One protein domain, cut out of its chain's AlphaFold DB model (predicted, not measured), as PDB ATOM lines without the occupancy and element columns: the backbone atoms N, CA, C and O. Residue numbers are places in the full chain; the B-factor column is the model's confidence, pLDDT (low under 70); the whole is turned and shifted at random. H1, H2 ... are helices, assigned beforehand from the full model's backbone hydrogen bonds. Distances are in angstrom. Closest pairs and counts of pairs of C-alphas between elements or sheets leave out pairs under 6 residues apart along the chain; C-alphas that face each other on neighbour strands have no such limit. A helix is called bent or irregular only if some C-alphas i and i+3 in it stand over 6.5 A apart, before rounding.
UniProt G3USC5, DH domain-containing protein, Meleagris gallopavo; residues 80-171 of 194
ATOM      1  N   GLU A  80     -29.334 -51.080  -6.304       53.22
ATOM      2  CA  GLU A  80     -30.339 -50.480  -5.413       53.22
ATOM      3  C   GLU A  80     -29.959 -49.042  -5.003       53.22
ATOM      4  O   GLU A  80     -30.823 -48.173  -4.888       53.22
ATOM      5  N   ASP A  81     -28.661 -48.747  -4.880       61.00
ATOM      6  CA  ASP A  81     -28.150 -47.411  -4.535       61.00
ATOM      7  C   ASP A  81     -28.293 -46.411  -5.699       61.00
ATOM      8  O   ASP A  81     -28.672 -45.253  -5.514       61.00
ATOM      9  N   GLU A  82     -28.076 -46.847  -6.944       63.28
ATOM     10  CA  GLU A  82     -28.277 -45.982  -8.113       63.28
ATOM     11  C   GLU A  82     -29.752 -45.643  -8.367       63.28
ATOM     12  O   GLU A  82     -30.083 -44.557  -8.841       63.28
ATOM     13  N   GLU A  83     -30.664 -46.573  -8.094       68.19
ATOM     14  CA  GLU A  83     -32.091 -46.370  -8.347       68.19
ATOM     15  C   GLU A  83     -32.742 -45.512  -7.252       68.19
ATOM     16  O   GLU A  83     -33.545 -44.615  -7.540       68.19
ATOM     17  N   THR A  84     -32.321 -45.695  -5.997       69.88
ATOM     18  CA  THR A  84     -32.733 -44.841  -4.874       69.88
ATOM     19  C   THR A  84     -32.212 -43.412  -5.019       69.88
ATOM     20  O   THR A  84     -32.985 -42.466  -4.837       69.88
ATOM     21  N   THR A  85     -30.955 -43.222  -5.429       70.62
ATOM     22  CA  THR A  85     -30.395 -41.887  -5.703       70.62
ATOM     23  C   THR A  85     -31.134 -41.186  -6.842       70.62
ATOM     24  O   THR A  85     -31.566 -40.048  -6.659       70.62
ATOM     25  N   LYS A  86     -31.403 -41.863  -7.969       70.94
ATOM     26  CA  LYS A  86     -32.214 -41.311  -9.078       70.94
ATOM     27  C   LYS A  86     -33.613 -40.879  -8.620       70.94
ATOM     28  O   LYS A  86     -34.059 -39.783  -8.963       70.94
ATOM     29  N   CYS A  87     -34.283 -41.688  -7.796       75.56
ATOM     30  CA  CYS A  87     -35.589 -41.347  -7.225       75.56
ATOM     31  C   CYS A  87     -35.523 -40.106  -6.312       75.56
ATOM     32  O   CYS A  87     -36.358 -39.201  -6.421       75.56
ATOM     33  N   MET A  88     -34.500 -40.007  -5.454       76.44
ATOM     34  CA  MET A  88     -34.280 -38.820  -4.619       76.44
ATOM     35  C   MET A  88     -34.021 -37.561  -5.457       76.44
ATOM     36  O   MET A  88     -34.538 -36.494  -5.112       76.44
ATOM     37  N   MET A  89     -33.288 -37.671  -6.570       72.62
ATOM     38  CA  MET A  89     -33.037 -36.542  -7.472       72.62
ATOM     39  C   MET A  89     -34.311 -36.084  -8.186       72.62
ATOM     40  O   MET A  89     -34.608 -34.891  -8.193       72.62
ATOM     41  N   ALA A  90     -35.122 -37.015  -8.697       76.00
ATOM     42  CA  ALA A  90     -36.415 -36.687  -9.300       76.00
ATOM     43  C   ALA A  90     -37.359 -36.005  -8.294       76.00
ATOM     44  O   ALA A  90     -38.043 -35.030  -8.617       76.00
ATOM     45  N   ARG A  91     -37.353 -36.468  -7.036       79.31
ATOM     46  CA  ARG A  91     -38.110 -35.829  -5.955       79.31
ATOM     47  C   ARG A  91     -37.617 -34.408  -5.677       79.31
ATOM     48  O   ARG A  91     -38.449 -33.529  -5.469       79.31
ATOM     49  N   ARG A  92     -36.300 -34.174  -5.679       79.06
ATOM     50  CA  ARG A  92     -35.723 -32.832  -5.497       79.06
ATOM     51  C   ARG A  92     -36.170 -31.876  -6.596       79.06
ATOM     52  O   ARG A  92     -36.705 -30.829  -6.258       79.06
ATOM     53  N   VAL A  93     -36.066 -32.263  -7.870       79.69
ATOM     54  CA  VAL A  93     -36.557 -31.451  -9.005       79.69
ATOM     55  C   VAL A  93     -38.011 -31.043  -8.797       79.69
ATOM     56  O   VAL A  93     -38.356 -29.872  -8.922       79.69
ATOM     57  N   LYS A  94     -38.861 -32.006  -8.423       82.00
ATOM     58  CA  LYS A  94     -40.281 -31.741  -8.200       82.00
ATOM     59  C   LYS A  94     -40.510 -30.747  -7.062       82.00
ATOM     60  O   LYS A  94     -41.296 -29.829  -7.226       82.00
ATOM     61  N   ILE A  95     -39.830 -30.907  -5.926       85.12
ATOM     62  CA  ILE A  95     -39.969 -29.985  -4.787       85.12
ATOM     63  C   ILE A  95     -39.580 -28.557  -5.185       85.12
ATOM     64  O   ILE A  95     -40.242 -27.613  -4.772       85.12
ATOM     65  N   ILE A  96     -38.525 -28.406  -5.982       84.38
ATOM     66  CA  ILE A  96     -38.015 -27.099  -6.410       84.38
ATOM     67  C   ILE A  96     -38.999 -26.430  -7.367       84.38
ATOM     68  O   ILE A  96     -39.351 -25.269  -7.169       84.38
ATOM     69  N   ALA A  97     -39.510 -27.182  -8.343       85.69
ATOM     70  CA  ALA A  97     -40.545 -26.699  -9.248       85.69
ATOM     71  C   ALA A  97     -41.812 -26.268  -8.489       85.69
ATOM     72  O   ALA A  97     -42.347 -25.194  -8.749       85.69
ATOM     73  N   GLU A  98     -42.255 -27.070  -7.515       88.69
ATOM     74  CA  GLU A  98     -43.400 -26.739  -6.660       88.69
ATOM     75  C   GLU A  98     -43.126 -25.479  -5.833       88.69
ATOM     76  O   GLU A  98     -43.969 -24.594  -5.805       88.69
ATOM     77  N   LEU A  99     -41.941 -25.337  -5.227       90.56
ATOM     78  CA  LEU A  99     -41.573 -24.136  -4.471       90.56
ATOM     79  C   LEU A  99     -41.679 -22.876  -5.340       90.56
ATOM     80  O   LEU A  99     -42.327 -21.906  -4.948       90.56
ATOM     81  N   MET A 100     -41.086 -22.905  -6.534       89.19
ATOM     82  CA  MET A 100     -41.136 -21.778  -7.466       89.19
ATOM     83  C   MET A 100     -42.567 -21.474  -7.902       89.19
ATOM     84  O   MET A 100     -42.949 -20.309  -7.969       89.19
ATOM     85  N   GLN A 101     -43.368 -22.505  -8.179       93.31
ATOM     86  CA  GLN A 101     -44.768 -22.317  -8.539       93.31
ATOM     87  C   GLN A 101     -45.560 -21.697  -7.385       93.31
ATOM     88  O   GLN A 101     -46.274 -20.724  -7.601       93.31
ATOM     89  N   THR A 102     -45.375 -22.183  -6.156       94.38
ATOM     90  CA  THR A 102     -46.057 -21.611  -4.991       94.38
ATOM     91  C   THR A 102     -45.660 -20.160  -4.729       94.38
ATOM     92  O   THR A 102     -46.511 -19.370  -4.328       94.38
ATOM     93  N   GLU A 103     -44.410 -19.773  -5.005       94.56
ATOM     94  CA  GLU A 103     -43.987 -18.375  -4.877       94.56
ATOM     95  C   GLU A 103     -44.617 -17.495  -5.972       94.56
ATOM     96  O   GLU A 103     -45.070 -16.388  -5.684       94.56
ATOM     97  N   ARG A 104     -44.730 -17.990  -7.216       96.25
ATOM     98  CA  ARG A 104     -45.469 -17.293  -8.290       96.25
ATOM     99  C   ARG A 104     -46.926 -17.074  -7.919       96.25
ATOM    100  O   ARG A 104     -47.445 -15.977  -8.109       96.25
ATOM    101  N   ASP A 105     -47.576 -18.113  -7.408       97.25
ATOM    102  CA  ASP A 105     -48.980 -18.054  -7.015       97.25
ATOM    103  C   ASP A 105     -49.173 -17.039  -5.880       97.25
ATOM    104  O   ASP A 105     -50.067 -16.200  -5.954       97.25
ATOM    105  N   TYR A 106     -48.266 -17.017  -4.897       97.75
ATOM    106  CA  TYR A 106     -48.291 -16.024  -3.825       97.75
ATOM    107  C   TYR A 106     -48.128 -14.585  -4.336       97.75
ATOM    108  O   TYR A 106     -48.883 -13.699  -3.938       97.75
ATOM    109  N   ILE A 107     -47.187 -14.338  -5.254       97.81
ATOM    110  CA  ILE A 107     -47.012 -13.019  -5.887       97.81
ATOM    111  C   ILE A 107     -48.282 -12.604  -6.635       97.81
ATOM    112  O   ILE A 107     -48.714 -11.460  -6.501       97.81
ATOM    113  N   ASN A 108     -48.903 -13.522  -7.381       98.25
ATOM    114  CA  ASN A 108     -50.148 -13.257  -8.100       98.25
ATOM    115  C   ASN A 108     -51.292 -12.891  -7.146       98.25
ATOM    116  O   ASN A 108     -52.040 -11.952  -7.419       98.25
ATOM    117  N   ASP A 109     -51.414 -13.589  -6.016       98.06
ATOM    118  CA  ASP A 109     -52.415 -13.277  -4.994       98.06
ATOM    119  C   ASP A 109     -52.182 -11.885  -4.387       98.06
ATOM    120  O   ASP A 109     -53.126 -11.107  -4.221       98.06
ATOM    121  N   LEU A 110     -50.923 -11.531  -4.101       97.88
ATOM    122  CA  LEU A 110     -50.561 -10.199  -3.610       97.88
ATOM    123  C   LEU A 110     -50.880  -9.105  -4.636       97.88
ATOM    124  O   LEU A 110     -51.455  -8.074  -4.279       97.88
ATOM    125  N   ASP A 111     -50.542  -9.329  -5.903       98.00
ATOM    126  CA  ASP A 111     -50.832  -8.412  -7.003       98.00
ATOM    127  C   ASP A 111     -52.347  -8.209  -7.175       98.00
ATOM    128  O   ASP A 111     -52.815  -7.073  -7.287       98.00
ATOM    129  N   LEU A 112     -53.132  -9.288  -7.082       97.81
ATOM    130  CA  LEU A 112     -54.592  -9.232  -7.109       97.81
ATOM    131  C   LEU A 112     -55.147  -8.439  -5.919       97.81
ATOM    132  O   LEU A 112     -56.014  -7.582  -6.100       97.81
ATOM    133  N   CYS A 113     -54.636  -8.667  -4.705       97.38
ATOM    134  CA  CYS A 113     -55.014  -7.877  -3.534       97.38
ATOM    135  C   CYS A 113     -54.727  -6.384  -3.742       97.38
ATOM    136  O   CYS A 113     -55.578  -5.542  -3.447       97.38
ATOM    137  N   ILE A 114     -53.556  -6.040  -4.280       96.81
ATOM    138  CA  ILE A 114     -53.177  -4.648  -4.532       96.81
ATOM    139  C   ILE A 114     -54.105  -4.021  -5.580       96.81
ATOM    140  O   ILE A 114     -54.680  -2.958  -5.332       96.81
ATOM    141  N   LYS A 115     -54.293  -4.681  -6.725       97.44
ATOM    142  CA  LYS A 115     -55.039  -4.144  -7.871       97.44
ATOM    143  C   LYS A 115     -56.544  -4.095  -7.657       97.44
ATOM    144  O   LYS A 115     -57.162  -3.087  -7.980       97.44
ATOM    145  N   GLU A 116     -57.129  -5.146  -7.092       97.12
ATOM    146  CA  GLU A 116     -58.587  -5.301  -7.029       97.12
ATOM    147  C   GLU A 116     -59.183  -4.865  -5.688       97.12
ATOM    148  O   GLU A 116     -60.390  -4.637  -5.587       97.12
ATOM    149  N   VAL A 117     -58.359  -4.716  -4.646       95.50
ATOM    150  CA  VAL A 117     -58.832  -4.321  -3.311       95.50
ATOM    151  C   VAL A 117     -58.221  -2.994  -2.880       95.50
ATOM    152  O   VAL A 117     -58.954  -2.029  -2.665       95.50
ATOM    153  N   ILE A 118     -56.895  -2.906  -2.787       95.00
ATOM    154  CA  ILE A 118     -56.218  -1.742  -2.191       95.00
ATOM    155  C   ILE A 118     -56.390  -0.499  -3.056       95.00
ATOM    156  O   ILE A 118     -56.857   0.531  -2.566       95.00
ATOM    157  N   GLN A 119     -56.063  -0.594  -4.345       95.44
ATOM    158  CA  GLN A 119     -56.161   0.529  -5.275       95.44
ATOM    159  C   GLN A 119     -57.605   1.072  -5.364       95.44
ATOM    160  O   GLN A 119     -57.800   2.275  -5.173       95.44
ATOM    161  N   PRO A 120     -58.658   0.240  -5.519       95.75
ATOM    162  CA  PRO A 120     -60.041   0.710  -5.478       95.75
ATOM    163  C   PRO A 120     -60.446   1.360  -4.154       95.75
ATOM    164  O   PRO A 120     -61.216   2.321  -4.169       95.75
ATOM    165  N   LEU A 121     -59.961   0.861  -3.012       94.56
ATOM    166  CA  LEU A 121     -60.266   1.445  -1.702       94.56
ATOM    167  C   LEU A 121     -59.583   2.802  -1.504       94.56
ATOM    168  O   LEU A 121     -60.244   3.735  -1.045       94.56
ATOM    169  N   ARG A 122     -58.314   2.942  -1.916       93.12
ATOM    170  CA  ARG A 122     -57.602   4.231  -1.937       93.12
ATOM    171  C   ARG A 122     -58.331   5.235  -2.837       93.12
ATOM    172  O   ARG A 122     -58.611   6.354  -2.413       93.12
ATOM    173  N   ASN A 123     -58.741   4.805  -4.032       93.19
ATOM    174  CA  ASN A 123     -59.442   5.655  -5.000       93.19
ATOM    175  C   ASN A 123     -60.815   6.131  -4.504       93.19
ATOM    176  O   ASN A 123     -61.212   7.261  -4.780       93.19
ATOM    177  N   LYS A 124     -61.547   5.290  -3.764       92.44
ATOM    178  CA  LYS A 124     -62.875   5.631  -3.224       92.44
ATOM    179  C   LYS A 124     -62.836   6.598  -2.037       92.44
ATOM    180  O   LYS A 124     -63.901   7.087  -1.674       92.44
ATOM    181  N   GLN A 125     -61.666   6.853  -1.438       81.50
ATOM    182  CA  GLN A 125     -61.474   7.765  -0.298       81.50
ATOM    183  C   GLN A 125     -62.576   7.636   0.768       81.50
ATOM    184  O   GLN A 125     -63.290   8.587   1.092       81.50
ATOM    185  N   ILE A 126     -62.756   6.422   1.293       87.44
ATOM    186  CA  ILE A 126     -63.780   6.146   2.305       87.44
ATOM    187  C   ILE A 126     -63.443   6.938   3.576       87.44
ATOM    188  O   ILE A 126     -62.381   6.765   4.175       87.44
ATOM    189  N   ALA A 127     -64.353   7.816   4.001       87.94
ATOM    190  CA  ALA A 127     -64.135   8.667   5.164       87.94
ATOM    191  C   ALA A 127     -63.819   7.840   6.424       87.94
ATOM    192  O   ALA A 127     -64.552   6.911   6.764       87.94
ATOM    193  N   ARG A 128     -62.755   8.230   7.142       87.12
ATOM    194  CA  ARG A 128     -62.249   7.570   8.366       87.12
ATOM    195  C   ARG A 128     -61.744   6.132   8.182       87.12
ATOM    196  O   ARG A 128     -61.586   5.428   9.177       87.12
ATOM    197  N   PHE A 129     -61.492   5.692   6.954       90.31
ATOM    198  CA  PHE A 129     -60.912   4.381   6.695       90.31
ATOM    199  C   PHE A 129     -59.444   4.522   6.290       90.31
ATOM    200  O   PHE A 129     -59.134   5.087   5.244       90.31
ATOM    201  N   ASP A 130     -58.551   4.011   7.135       92.06
ATOM    202  CA  ASP A 130     -57.116   3.976   6.869       92.06
ATOM    203  C   ASP A 130     -56.762   2.704   6.086       92.06
ATOM    204  O   ASP A 130     -56.643   1.612   6.648       92.06
ATOM    205  N   VAL A 131     -56.652   2.844   4.764       92.75
ATOM    206  CA  VAL A 131     -56.292   1.739   3.868       92.75
ATOM    207  C   VAL A 131     -54.844   1.309   4.112       92.75
ATOM    208  O   VAL A 131     -54.562   0.116   4.198       92.75
ATOM    209  N   ASP A 132     -53.933   2.268   4.260       91.12
ATOM    210  CA  ASP A 132     -52.501   1.993   4.374       91.12
ATOM    211  C   ASP A 132     -52.159   1.355   5.726       91.12
ATOM    212  O   ASP A 132     -51.318   0.462   5.786       91.12
ATOM    213  N   GLY A 133     -52.869   1.707   6.800       92.31
ATOM    214  CA  GLY A 133     -52.766   1.009   8.082       92.31
ATOM    215  C   GLY A 133     -53.313  -0.421   8.051       92.31
ATOM    216  O   GLY A 133     -52.728  -1.312   8.668       92.31
ATOM    217  N   LEU A 134     -54.406  -0.672   7.318       94.50
ATOM    218  CA  LEU A 134     -55.012  -2.008   7.228       94.50
ATOM    219  C   LEU A 134     -54.162  -2.981   6.407       94.50
ATOM    220  O   LEU A 134     -53.990  -4.135   6.798       94.50
ATOM    221  N   PHE A 135     -53.667  -2.527   5.258       95.19
ATOM    222  CA  PHE A 135     -52.881  -3.357   4.345       95.19
ATOM    223  C   PHE A 135     -51.373  -3.272   4.606       95.19
ATOM    224  O   PHE A 135     -50.612  -4.094   4.094       95.19
ATOM    225  N   SER A 136     -50.950  -2.335   5.458       94.00
ATOM    226  CA  SER A 136     -49.581  -2.184   5.938       94.00
ATOM    227  C   SER A 136     -48.569  -2.187   4.783       94.00
ATOM    228  O   SER A 136     -48.721  -1.472   3.795       94.00
ATOM    229  N   ASN A 137     -47.520  -2.998   4.886       94.19
ATOM    230  CA  ASN A 137     -46.414  -3.075   3.942       94.19
ATOM    231  C   ASN A 137     -46.624  -4.090   2.803       94.19
ATOM    232  O   ASN A 137     -45.639  -4.542   2.220       94.19
ATOM    233  N   ILE A 138     -47.860  -4.458   2.458       95.56
ATOM    234  CA  ILE A 138     -48.133  -5.487   1.437       95.56
ATOM    235  C   ILE A 138     -47.459  -5.210   0.081       95.56
ATOM    236  O   ILE A 138     -46.954  -6.132  -0.549       95.56
ATOM    237  N   GLU A 139     -47.363  -3.946  -0.342       94.38
ATOM    238  CA  GLU A 139     -46.667  -3.568  -1.582       94.38
ATOM    239  C   GLU A 139     -45.158  -3.846  -1.495       94.38
ATOM    240  O   GLU A 139     -44.544  -4.268  -2.474       94.38
ATOM    241  N   SER A 140     -44.557  -3.670  -0.312       95.50
ATOM    242  CA  SER A 140     -43.157  -4.042  -0.063       95.50
ATOM    243  C   SER A 140     -42.978  -5.558  -0.012       95.50
ATOM    244  O   SER A 140     -42.003  -6.070  -0.553       95.50
ATOM    245  N   VAL A 141     -43.923  -6.288   0.593       95.75
ATOM    246  CA  VAL A 141     -43.911  -7.761   0.616       95.75
ATOM    247  C   VAL A 141     -43.967  -8.317  -0.807       95.75
ATOM    248  O   VAL A 141     -43.129  -9.140  -1.156       95.75
ATOM    249  N   HIS A 142     -44.853  -7.793  -1.659       95.88
ATOM    250  CA  HIS A 142     -44.924  -8.161  -3.075       95.88
ATOM    251  C   HIS A 142     -43.584  -7.950  -3.802       95.88
ATOM    252  O   HIS A 142     -43.114  -8.841  -4.508       95.88
ATOM    253  N   GLN A 143     -42.923  -6.804  -3.591       94.81
ATOM    254  CA  GLN A 143     -41.610  -6.525  -4.193       94.81
ATOM    255  C   GLN A 143     -40.523  -7.499  -3.718       94.81
ATOM    256  O   GLN A 143     -39.705  -7.954  -4.519       94.81
ATOM    257  N   ILE A 144     -40.503  -7.823  -2.424       93.81
ATOM    258  CA  ILE A 144     -39.528  -8.753  -1.845       93.81
ATOM    259  C   ILE A 144     -39.768 -10.172  -2.367       93.81
ATOM    260  O   ILE A 144     -38.807 -10.822  -2.773       93.81
ATOM    261  N   SER A 145     -41.022 -10.626  -2.421       93.88
ATOM    262  CA  SER A 145     -41.396 -11.927  -2.988       93.88
ATOM    263  C   SER A 145     -41.029 -12.038  -4.467       93.88
ATOM    264  O   SER A 145     -40.390 -13.006  -4.869       93.88
ATOM    265  N   ALA A 146     -41.306 -11.012  -5.277       94.06
ATOM    266  CA  ALA A 146     -40.896 -10.992  -6.683       94.06
ATOM    267  C   ALA A 146     -39.371 -11.091  -6.848       94.06
ATOM    268  O   ALA A 146     -38.871 -11.825  -7.704       94.06
ATOM    269  N   LYS A 147     -38.615 -10.398  -5.989       91.56
ATOM    270  CA  LYS A 147     -37.153 -10.493  -5.976       91.56
ATOM    271  C   LYS A 147     -36.673 -11.880  -5.549       91.56
ATOM    272  O   LYS A 147     -35.733 -12.395  -6.146       91.56
ATOM    273  N   LEU A 148     -37.301 -12.482  -4.540       90.00
ATOM    274  CA  LEU A 148     -36.994 -13.843  -4.106       90.00
ATOM    275  C   LEU A 148     -37.192 -14.839  -5.252       90.00
ATOM    276  O   LEU A 148     -36.283 -15.613  -5.532       90.00
ATOM    277  N   LEU A 149     -38.337 -14.781  -5.933       90.44
ATOM    278  CA  LEU A 149     -38.626 -15.641  -7.075       90.44
ATOM    279  C   LEU A 149     -37.583 -15.477  -8.186       90.44
ATOM    280  O   LEU A 149     -37.067 -16.477  -8.673       90.44
ATOM    281  N   SER A 150     -37.225 -14.239  -8.538       90.19
ATOM    282  CA  SER A 150     -36.210 -13.978  -9.567       90.19
ATOM    283  C   SER A 150     -34.853 -14.589  -9.208       90.19
ATOM    284  O   SER A 150     -34.198 -15.172 -10.067       90.19
ATOM    285  N   LEU A 151     -34.439 -14.502  -7.942       86.31
ATOM    286  CA  LEU A 151     -33.187 -15.115  -7.503       86.31
ATOM    287  C   LEU A 151     -33.277 -16.649  -7.444       86.31
ATOM    288  O   LEU A 151     -32.284 -17.327  -7.700       86.31
ATOM    289  N   LEU A 152     -34.448 -17.206  -7.109       84.81
ATOM    290  CA  LEU A 152     -34.694 -18.650  -7.162       84.81
ATOM    291  C   LEU A 152     -34.613 -19.167  -8.601       84.81
ATOM    292  O   LEU A 152     -34.005 -20.205  -8.837       84.81
ATOM    293  N   GLU A 153     -35.184 -18.451  -9.567       86.62
ATOM    294  CA  GLU A 153     -35.070 -18.783 -10.989       86.62
ATOM    295  C   GLU A 153     -33.621 -18.744 -11.464       86.62
ATOM    296  O   GLU A 153     -33.153 -19.697 -12.080       86.62
ATOM    297  N   GLU A 154     -32.885 -17.690 -11.121       83.75
ATOM    298  CA  GLU A 154     -31.472 -17.556 -11.480       83.75
ATOM    299  C   GLU A 154     -30.627 -18.699 -10.899       83.75
ATOM    300  O   GLU A 154     -29.851 -19.323 -11.615       83.75
ATOM    301  N   ALA A 155     -30.824 -19.041  -9.623       77.25
ATOM    302  CA  ALA A 155     -30.067 -20.099  -8.952       77.25
ATOM    303  C   ALA A 155     -30.433 -21.526  -9.404       77.25
ATOM    304  O   ALA A 155     -29.717 -22.475  -9.073       77.25
ATOM    305  N   THR A 156     -31.555 -21.700 -10.106       75.12
ATOM    306  CA  THR A 156     -32.047 -23.006 -10.577       75.12
ATOM    307  C   THR A 156     -31.927 -23.183 -12.091       75.12
ATOM    308  O   THR A 156     -32.012 -24.314 -12.573       75.12
ATOM    309  N   THR A 157     -31.674 -22.104 -12.839       70.50
ATOM    310  CA  THR A 157     -31.395 -22.141 -14.281       70.50
ATOM    311  C   THR A 157     -30.022 -22.777 -14.519       70.50
ATOM    312  O   THR A 157     -29.036 -22.365 -13.919       70.50
ATOM    313  N   ASP A 158     -29.956 -23.804 -15.371       60.06
ATOM    314  CA  ASP A 158     -28.731 -24.529 -15.767       60.06
ATOM    315  C   ASP A 158     -27.978 -25.301 -14.659       60.06
ATOM    316  O   ASP A 158     -26.848 -25.747 -14.866       60.06
ATOM    317  N   VAL A 159     -28.601 -25.537 -13.497       60.44
ATOM    318  CA  VAL A 159     -27.967 -26.257 -12.378       60.44
ATOM    319  C   VAL A 159     -28.623 -27.617 -12.146       60.44
ATOM    320  O   VAL A 159     -29.819 -27.703 -11.867       60.44
ATOM    321  N   GLU A 160     -27.841 -28.702 -12.181       54.38
ATOM    322  CA  GLU A 160     -28.348 -30.023 -11.801       54.38
ATOM    323  C   GLU A 160     -28.786 -30.057 -10.313       54.38
ATOM    324  O   GLU A 160     -28.134 -29.464  -9.446       54.38
ATOM    325  N   PRO A 161     -29.838 -30.820  -9.960       55.50
ATOM    326  CA  PRO A 161     -30.419 -30.878  -8.608       55.50
ATOM    327  C   PRO A 161     -29.473 -31.173  -7.425       55.50
ATOM    328  O   PRO A 161     -29.797 -30.753  -6.310       55.50
ATOM    329  N   PRO A 162     -28.342 -31.899  -7.572       53.56
ATOM    330  CA  PRO A 162     -27.413 -32.098  -6.465       53.56
ATOM    331  C   PRO A 162     -26.637 -30.833  -6.074       53.56
ATOM    332  O   PRO A 162     -26.145 -30.777  -4.950       53.56
ATOM    333  N   MET A 163     -26.551 -29.826  -6.951       55.06
ATOM    334  CA  MET A 163     -25.739 -28.619  -6.739       55.06
ATOM    335  C   MET A 163     -26.556 -27.405  -6.249       55.06
ATOM    336  O   MET A 163     -25.988 -26.375  -5.892       55.06
ATOM    337  N   GLN A 164     -27.891 -27.507  -6.208       56.22
ATOM    338  CA  GLN A 164     -28.771 -26.390  -5.849       56.22
ATOM    339  C   GLN A 164     -28.831 -26.186  -4.322       56.22
ATOM    340  O   GLN A 164     -29.537 -26.895  -3.600       56.22
ATOM    341  N   VAL A 165     -28.107 -25.186  -3.803       61.38
ATOM    342  CA  VAL A 165     -28.102 -24.815  -2.372       61.38
ATOM    343  C   VAL A 165     -29.229 -23.821  -2.068       61.38
ATOM    344  O   VAL A 165     -29.012 -22.661  -1.723       61.38
ATOM    345  N   ILE A 166     -30.474 -24.283  -2.174       64.62
ATOM    346  CA  ILE A 166     -31.670 -23.438  -1.972       64.62
ATOM    347  C   ILE A 166     -31.809 -22.973  -0.509       64.62
ATOM    348  O   ILE A 166     -32.380 -21.922  -0.232       64.62
ATOM    349  N   GLY A 167     -31.199 -23.692   0.440       61.22
ATOM    350  CA  GLY A 167     -31.176 -23.312   1.859       61.22
ATOM    351  C   GLY A 167     -30.449 -21.996   2.164       61.22
ATOM    352  O   GLY A 167     -30.624 -21.452   3.249       61.22
ATOM    353  N   MET A 168     -29.666 -21.446   1.231       58.94
ATOM    354  CA  MET A 168     -29.003 -20.154   1.431       58.94
ATOM    355  C   MET A 168     -29.994 -18.976   1.370       58.94
ATOM    356  O   MET A 168     -29.762 -17.938   1.990       58.94
ATOM    357  N   PHE A 169     -31.134 -19.150   0.693       60.88
ATOM    358  CA  PHE A 169     -32.136 -18.096   0.511       60.88
ATOM    359  C   PHE A 169     -32.859 -17.703   1.801       60.88
ATOM    360  O   PHE A 169     -33.070 -16.515   2.044       60.88
ATOM    361  N   THR A 170     -33.170 -18.664   2.675       58.62
ATOM    362  CA  THR A 170     -33.786 -18.385   3.988       58.62
ATOM    363  C   THR A 170     -32.874 -17.541   4.886       58.62
ATOM    364  O   THR A 170     -33.353 -16.720   5.672       58.62
ATOM    365  N   ILE A 171     -31.553 -17.678   4.730       58.53
ATOM    366  CA  ILE A 171     -30.548 -16.871   5.435       58.53
ATOM    367  C   ILE A 171     -30.389 -15.487   4.782       58.53
ATOM    368  O   ILE A 171     -30.266 -14.491   5.499       58.53
TER     369      ILE A 171
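AT A GLANCE: This is residues 80 to 171 of the 194 residues of the protein "DH domain-containing protein" of Meleagris gallopavo (UniProt G3USC5). One very long helix, H1, runs nearly the whole length of a thin rod, and the chain folds back past its far end through a loop and the short H2, so that H3 packs beside residues 100 to 114 of H1, running opposite ways. After H3 a long link folds back and brings the small H4 near H3, while residues 80 to 87 of H1 stick out at the other end. The printed part has 92 residues with four named helices, H1, H2, H3 and H4 in that order, and no named strand; the class is all helix. It is extended, with a radius of gyration of the C-alphas of 19.1 A and spans of 69 by 20 by 19 A.

IN THESE COORDINATES: Find C-alpha 80 at (-30.339, -50.480, -5.413); from there H1, residues 80 to 124, runs 64.9 A to C-alpha 124 at (-62.875, 5.631, -3.224). H1 is irregular, but only just: C-alphas 116 and 119 are 6.6 A apart. Next come H2, residues 131 to 135, and H3, residues 138 to 156, 26.6 A long. H4, residues 168 to 171, ends at C-alpha 171, (-30.548, -16.871, 5.435).

HOW THE PARTS SIT: Look first at Ile 107 and His 142, the closest C-alphas of H1 and H3, 6.0 A apart: the helices touch at a shallow tilt of 26 degrees, opposite ways. H1 touches H2 with residues 118 to 122 alone, closest at the C-alphas of Arg 122 and Val 131, 6.5 A. H2 and H3 meet only through their link. H3 and H4 are close but not clearly touching, the C-alphas of Leu 148 and Phe 169 being closest at 7.9 A. H4 is apart from H1 and H2. Every O i to N i+4 pair is within hydrogen-bond range in H2 and H3, and 39 of 41 in H1; H4 is too short for such a pair.

THE WHOLE: The C-alphas of Glu 80 and Ala 127 are the two farthest apart, 68.9 A. The printed part has no cut; the link from H3 to H4 is long, 11 residues. Residues 80 to 84 and 158 to 171 have pLDDT under 70.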